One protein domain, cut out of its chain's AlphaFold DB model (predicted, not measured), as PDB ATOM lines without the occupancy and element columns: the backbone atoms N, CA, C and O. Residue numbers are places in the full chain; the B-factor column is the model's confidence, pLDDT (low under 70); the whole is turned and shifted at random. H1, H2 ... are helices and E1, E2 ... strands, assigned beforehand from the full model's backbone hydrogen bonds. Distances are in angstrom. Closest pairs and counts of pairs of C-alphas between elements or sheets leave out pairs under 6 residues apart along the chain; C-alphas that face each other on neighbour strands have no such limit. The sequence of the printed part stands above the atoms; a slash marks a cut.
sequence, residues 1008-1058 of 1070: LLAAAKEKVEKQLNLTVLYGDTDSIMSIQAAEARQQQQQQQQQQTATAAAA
ATOM      1  N   LEU A1008      14.460  14.129 -48.165       94.12
ATOM      2  CA  LEU A1008      14.829  15.243 -47.284       94.12
ATOM      3  C   LEU A1008      13.632  16.130 -46.918       94.12
ATOM      4  O   LEU A1008      13.503  16.496 -45.754       94.12
ATOM      5  N   LEU A1009      12.740  16.440 -47.864       93.44
ATOM      6  CA  LEU A1009      11.534  17.236 -47.600       93.44
ATOM      7  C   LEU A1009      10.579  16.512 -46.631       93.44
ATOM      8  O   LEU A1009      10.050  17.130 -45.710       93.44
ATOM      9  N   ALA A1010      10.413  15.192 -46.786       91.69
ATOM     10  CA  ALA A1010       9.631  14.371 -45.863       91.69
ATOM     11  C   ALA A1010      10.252  14.333 -44.453       91.69
ATOM     12  O   ALA A1010       9.551  14.577 -43.473       91.69
ATOM     13  N   ALA A1011      11.567  14.119 -44.348       92.06
ATOM     14  CA  ALA A1011      12.278  14.135 -43.066       92.06
ATOM     15  C   ALA A1011      12.286  15.529 -42.403       92.06
ATOM     16  O   ALA A1011      12.254  15.637 -41.178       92.06
ATOM     17  N   ALA A1012      12.309  16.609 -43.192       92.50
ATOM     18  CA  ALA A1012      12.187  17.976 -42.690       92.50
ATOM     19  C   ALA A1012      10.775  18.252 -42.151       92.50
ATOM     20  O   ALA A1012      10.648  18.762 -41.039       92.50
ATOM     21  N   LYS A1013       9.725  17.842 -42.881       91.44
ATOM     22  CA  LYS A1013       8.337  17.885 -42.398       91.44
ATOM     23  C   LYS A1013       8.197  17.125 -41.073       91.44
ATOM     24  O   LYS A1013       7.719  17.694 -40.096       91.44
ATOM     25  N   GLU A1014       8.676  15.884 -41.023       91.94
ATOM     26  CA  GLU A1014       8.616  15.038 -39.827       91.94
ATOM     27  C   GLU A1014       9.325  15.678 -38.622       91.94
ATOM     28  O   GLU A1014       8.806  15.631 -37.508       91.94
ATOM     29  N   LYS A1015      10.478  16.330 -38.827       91.25
ATOM     30  CA  LYS A1015      11.164  17.080 -37.763       91.25
ATOM     31  C   LYS A1015      10.365  18.290 -37.282       91.25
ATOM     32  O   LYS A1015      10.290  18.505 -36.076       91.25
ATOM     33  N   VAL A1016       9.752  19.064 -38.177       89.62
ATOM     34  CA  VAL A1016       8.919  20.219 -37.792       89.62
ATOM     35  C   VAL A1016       7.696  19.767 -36.985       89.62
ATOM     36  O   VAL A1016       7.413  20.337 -35.930       89.62
ATOM     37  N   GLU A1017       7.031  18.693 -37.413       88.62
ATOM     38  CA  GLU A1017       5.860  18.146 -36.718       88.62
ATOM     39  C   GLU A1017       6.224  17.489 -35.373       88.62
ATOM     40  O   GLU A1017       5.509  17.699 -34.397       88.62
ATOM     41  N   LYS A1018       7.336  16.738 -35.276       90.69
ATOM     42  CA  LYS A1018       7.701  15.978 -34.057       90.69
ATOM     43  C   LYS A1018       8.617  16.701 -33.067       90.69
ATOM     44  O   LYS A1018       8.575  16.386 -31.883       90.69
ATOM     45  N   GLN A1019       9.497  17.595 -33.525       86.31
ATOM     46  CA  GLN A1019      10.489  18.266 -32.664       86.31
ATOM     47  C   GLN A1019      10.063  19.684 -32.278       86.31
ATOM     48  O   GLN A1019      10.393  20.138 -31.187       86.31
ATOM     49  N   LEU A1020       9.336  20.380 -33.159       81.06
ATOM     50  CA  LEU A1020       8.858  21.747 -32.918       81.06
ATOM     51  C   LEU A1020       7.356  21.807 -32.593       81.06
ATOM     52  O   LEU A1020       6.882  22.854 -32.160       81.06
ATOM     53  N   ASN A1021       6.617  20.704 -32.779       83.00
ATOM     54  CA  ASN A1021       5.158  20.620 -32.619       83.00
ATOM     55  C   ASN A1021       4.395  21.681 -33.443       83.00
ATOM     56  O   ASN A1021       3.363  22.195 -33.012       83.00
ATOM     57  N   LEU A1022       4.913  22.031 -34.629       85.06
ATOM     58  CA  LEU A1022       4.313  23.028 -35.520       85.06
ATOM     59  C   LEU A1022       3.534  22.356 -36.654       85.06
ATOM     60  O   LEU A1022       4.056  21.486 -37.352       85.06
ATOM     61  N   THR A1023       2.306  22.815 -36.890       84.94
ATOM     62  CA  THR A1023       1.455  22.309 -37.973       84.94
ATOM     63  C   THR A1023       1.978  22.776 -39.328       84.94
ATOM     64  O   THR A1023       1.930  23.968 -39.650       84.94
ATOM     65  N   VAL A1024       2.444  21.836 -40.152       87.19
ATOM     66  CA  VAL A1024       2.829  22.090 -41.546       87.19
ATOM     67  C   VAL A1024       1.574  22.203 -42.417       87.19
ATOM     68  O   VAL A1024       0.830  21.237 -42.562       87.19
ATOM     69  N   LEU A1025       1.359  23.377 -43.020       87.88
ATOM     70  CA  LEU A1025       0.274  23.620 -43.981       87.88
ATOM     71  C   LEU A1025       0.587  23.039 -45.358       87.88
ATOM     72  O   LEU A1025      -0.266  22.449 -46.016       87.88
ATOM     73  N   TYR A1026       1.802  23.304 -45.830       91.25
ATOM     74  CA  TYR A1026       2.163  23.194 -47.235       91.25
ATOM     75  C   TYR A1026       3.656  22.914 -47.373       91.25
ATOM     76  O   TYR A1026       4.460  23.327 -46.534       91.25
ATOM     77  N   GLY A1027       4.028  22.242 -48.456       87.31
ATOM     78  CA  GLY A1027       5.412  22.127 -48.880       87.31
ATOM     79  C   GLY A1027       5.500  21.941 -50.387       87.31
ATOM     80  O   GLY A1027       4.728  21.176 -50.969       87.31
ATOM     81  N   ASP A1028       6.452  22.637 -50.994       90.69
ATOM     82  CA  ASP A1028       6.893  22.425 -52.373       90.69
ATOM     83  C   ASP A1028       8.331  21.876 -52.340       90.69
ATOM     84  O   ASP A1028       9.005  21.940 -51.316       90.69
ATOM     85  N   THR A1029       8.785  21.339 -53.465       82.25
ATOM     86  CA  THR A1029      10.147  20.954 -53.869       82.25
ATOM     87  C   THR A1029      11.287  21.205 -52.862       82.25
ATOM     88  O   THR A1029      11.970  20.247 -52.500       82.25
ATOM     89  N   ASP A1030      11.521  22.453 -52.436       88.75
ATOM     90  CA  ASP A1030      12.568  22.860 -51.483       88.75
ATOM     91  C   ASP A1030      12.076  23.751 -50.314       88.75
ATOM     92  O   ASP A1030      12.895  24.336 -49.603       88.75
ATOM     93  N   SER A1031      10.761  23.853 -50.076       89.81
ATOM     94  CA  SER A1031      10.175  24.758 -49.073       89.81
ATOM     95  C   SER A1031       9.058  24.119 -48.240       89.81
ATOM     96  O   SER A1031       8.323  23.252 -48.705       89.81
ATOM     97  N   ILE A1032       8.914  24.563 -46.986       90.25
ATOM     98  CA  ILE A1032       7.865  24.131 -46.052       90.25
ATOM     99  C   ILE A1032       7.258  25.372 -45.390       90.25
ATOM    100  O   ILE A1032       7.987  26.237 -44.906       90.25
ATOM    101  N   MET A1033       5.928  25.445 -45.346       89.81
ATOM    102  CA  MET A1033       5.172  26.466 -44.618       89.81
ATOM    103  C   MET A1033       4.474  25.831 -43.415       89.81
ATOM    104  O   MET A1033       3.727  24.861 -43.563       89.81
ATOM    105  N   SER A1034       4.666  26.405 -42.231       84.88
ATOM    106  CA  SER A1034       4.013  25.978 -40.989       84.88
ATOM    107  C   SER A1034       3.330  27.148 -40.289       84.88
ATOM    108  O   SER A1034       3.900  28.239 -40.226       84.88
ATOM    109  N   ILE A1035       2.154  26.913 -39.702       77.62
ATOM    110  CA  ILE A1035       1.570  27.863 -38.749       77.62
ATOM    111  C   ILE A1035       2.220  27.646 -37.387       77.62
ATOM    112  O   ILE A1035       2.236  26.541 -36.849       77.62
ATOM    113  N   GLN A1036       2.683  28.744 -36.803       70.25
ATOM    114  CA  GLN A1036       2.853  28.877 -35.366       70.25
ATOM    115  C   GLN A1036       1.683  29.722 -34.854       70.25
ATOM    116  O   GLN A1036       1.459  30.819 -35.368       70.25
ATOM    117  N   ALA A1037       0.928  29.220 -33.874       64.44
ATOM    118  CA  ALA A1037      -0.168  29.980 -33.276       64.44
ATOM    119  C   ALA A1037       0.355  31.307 -32.695       64.44
ATOM    120  O   ALA A1037       1.434  31.344 -32.098       64.44
ATOM    121  N   ALA A1038      -0.402  32.397 -32.855       60.69
ATOM    122  CA  ALA A1038       0.011  33.717 -32.368       60.69
ATOM    123  C   ALA A1038       0.245  33.715 -30.845       60.69
ATOM    124  O   ALA A1038       1.224  34.282 -30.366       60.69
ATOM    125  N   GLU A1039      -0.589  32.979 -30.111       58.44
ATOM    126  CA  GLU A1039      -0.463  32.722 -28.673       58.44
ATOM    127  C   GLU A1039       0.868  32.042 -28.322       58.44
ATOM    128  O   GLU A1039       1.537  32.457 -27.382       58.44
ATOM    129  N   ALA A1040       1.321  31.061 -29.112       61.88
ATOM    130  CA  ALA A1040       2.606  30.394 -28.894       61.88
ATOM    131  C   ALA A1040       3.802  31.334 -29.138       61.88
ATOM    132  O   ALA A1040       4.826  31.209 -28.467       61.88
ATOM    133  N   ARG A1041       3.679  32.316 -30.047       61.59
ATOM    134  CA  ARG A1041       4.678  33.393 -30.188       61.59
ATOM    135  C   ARG A1041       4.653  34.357 -29.011       61.59
ATOM    136  O   ARG A1041       5.718  34.709 -28.524       61.59
ATOM    137  N   GLN A1042       3.473  34.751 -28.535       63.19
ATOM    138  CA  GLN A1042       3.346  35.606 -27.351       63.19
ATOM    139  C   GLN A1042       3.907  34.913 -26.103       63.19
ATOM    140  O   GLN A1042       4.656  35.534 -25.358       63.19
ATOM    141  N   GLN A1043       3.644  33.617 -25.919       67.44
ATOM    142  CA  GLN A1043       4.217  32.811 -24.838       67.44
ATOM    143  C   GLN A1043       5.741  32.678 -24.966       67.44
ATOM    144  O   GLN A1043       6.437  32.862 -23.974       67.44
ATOM    145  N   GLN A1044       6.287  32.436 -26.165       70.75
ATOM    146  CA  GLN A1044       7.743  32.426 -26.372       70.75
ATOM    147  C   GLN A1044       8.382  33.802 -26.131       70.75
ATOM    148  O   GLN A1044       9.439  33.872 -25.511       70.75
ATOM    149  N   GLN A1045       7.742  34.894 -26.554       75.50
ATOM    150  CA  GLN A1045       8.212  36.257 -26.285       75.50
ATOM    151  C   GLN A1045       8.156  36.588 -24.789       75.50
ATOM    152  O   GLN A1045       9.115  37.144 -24.266       75.50
ATOM    153  N   GLN A1046       7.096  36.191 -24.081       74.94
ATOM    154  CA  GLN A1046       6.992  36.332 -22.625       74.94
ATOM    155  C   GLN A1046       8.039  35.482 -21.895       74.94
ATOM    156  O   GLN A1046       8.660  35.972 -20.959       74.94
ATOM    157  N   GLN A1047       8.299  34.248 -22.338       77.75
ATOM    158  CA  GLN A1047       9.357  33.397 -21.779       77.75
ATOM    159  C   GLN A1047      10.753  33.978 -22.035       77.75
ATOM    160  O   GLN A1047      11.569  33.996 -21.119       77.75
ATOM    161  N   GLN A1048      11.025  34.514 -23.230       79.25
ATOM    162  CA  GLN A1048      12.284  35.206 -23.523       79.25
ATOM    163  C   GLN A1048      12.433  36.493 -22.703       79.25
ATOM    164  O   GLN A1048      13.499  36.720 -22.145       79.25
ATOM    165  N   GLN A1049      11.373  37.296 -22.559       81.00
ATOM    166  CA  GLN A1049      11.365  38.492 -21.707       81.00
ATOM    167  C   GLN A1049      11.552  38.150 -20.224       81.00
ATOM    168  O   GLN A1049      12.252  38.866 -19.514       81.00
ATOM    169  N   GLN A1050      10.975  37.044 -19.746       79.38
ATOM    170  CA  GLN A1050      11.215  36.538 -18.394       79.38
ATOM    171  C   GLN A1050      12.660  36.054 -18.232       79.38
ATOM    172  O   GLN A1050      13.286  36.390 -17.236       79.38
ATOM    173  N   GLN A1051      13.217  35.339 -19.215       79.56
ATOM    174  CA  GLN A1051      14.608  34.876 -19.190       79.56
ATOM    175  C   GLN A1051      15.610  36.039 -19.216       79.56
ATOM    176  O   GLN A1051      16.556  36.032 -18.428       79.56
ATOM    177  N   THR A1052      15.399  37.064 -20.051       81.81
ATOM    178  CA  THR A1052      16.254  38.263 -20.053       81.81
ATOM    179  C   THR A1052      16.069  39.089 -18.784       81.81
ATOM    180  O   THR A1052      17.061  39.576 -18.247       81.81
ATOM    181  N   ALA A1053      14.855  39.182 -18.229       80.12
ATOM    182  CA  ALA A1053      14.625  39.820 -16.933       80.12
ATOM    183  C   ALA A1053      15.310  39.067 -15.778       80.12
ATOM    184  O   ALA A1053      15.929  39.708 -14.931       80.12
ATOM    185  N   THR A1054      15.277  37.728 -15.744       82.25
ATOM    186  CA  THR A1054      15.994  36.955 -14.714       82.25
ATOM    187  C   THR A1054      17.506  36.992 -14.911       82.25
ATOM    188  O   THR A1054      18.229  37.035 -13.922       82.25
ATOM    189  N   ALA A1055      18.001  37.031 -16.153       80.00
ATOM    190  CA  ALA A1055      19.424  37.216 -16.438       80.00
ATOM    191  C   ALA A1055      19.913  38.613 -16.010       80.00
ATOM    192  O   ALA A1055      20.929  38.722 -15.329       80.00
ATOM    193  N   ALA A1056      19.154  39.670 -16.318       78.56
ATOM    194  CA  ALA A1056      19.448  41.033 -15.877       78.56
ATOM    195  C   ALA A1056      19.377  41.174 -14.345       78.56
ATOM    196  O   ALA A1056      20.254  41.790 -13.745       78.56
ATOM    197  N   ALA A1057      18.389  40.550 -13.694       77.88
ATOM    198  CA  ALA A1057      18.291  40.514 -12.236       77.88
ATOM    199  C   ALA A1057      19.451  39.731 -11.591       77.88
ATOM    200  O   ALA A1057      19.986  40.166 -10.574       77.88
ATOM    201  N   ALA A1058      19.886  38.618 -12.193       78.56
ATOM    202  CA  ALA A1058      21.053  37.864 -11.734       78.56
ATOM    203  C   ALA A1058      22.359  38.657 -11.911       78.56
ATOM    204  O   ALA A1058      23.192  38.661 -11.006       78.56
TER     205      ALA A1058
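This is residues 1008 to 1058 of the 1070 residues of the protein "DNA-directed DNA polymerase" of Eimeria brunetti (UniProt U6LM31). A small head, with helix H1 packed over the two-stranded hairpin E1 and E2, leads into one long helix, H2, which sticks out as a free arm and makes most of the length. 51 residues are printed, with H1, E1, E2, H2 in that order, class mixed, the sheet E1 - E2 antiparallel. The whole is only just extended, close to loose, with a radius of gyration of the C-alphas of 15.1 A, spanning 46 by 20 by 17 A.

Start at H1, residues 1008 to 1019; its closest C-alphas to E1, residues 1023 to 1028, are Glu 1017 and Thr 1023, 6.2 A. E1 and E2, residues 1031 to 1035, form an antiparallel hairpin; N 1033 and O 1026, 2.8 A, are within hydrogen-bond range. H2, residues 1038 to 1058, stands free, apart from H1 and E1. In H1 and H2 every O i to N i+4 pair is within hydrogen-bond range.

Find C-alpha 1008 at (14.829, 15.243, -47.284), where H1 begins, 15.5 A long. E1 runs 15.4 A, E2 13.8 A, and H2 29.8 A to C-alpha 1058 at (21.053, 37.864, -11.734).

The printed part has no cut, and its links are tight. Look for low confidence, under 70, at residues 1037 to 1043.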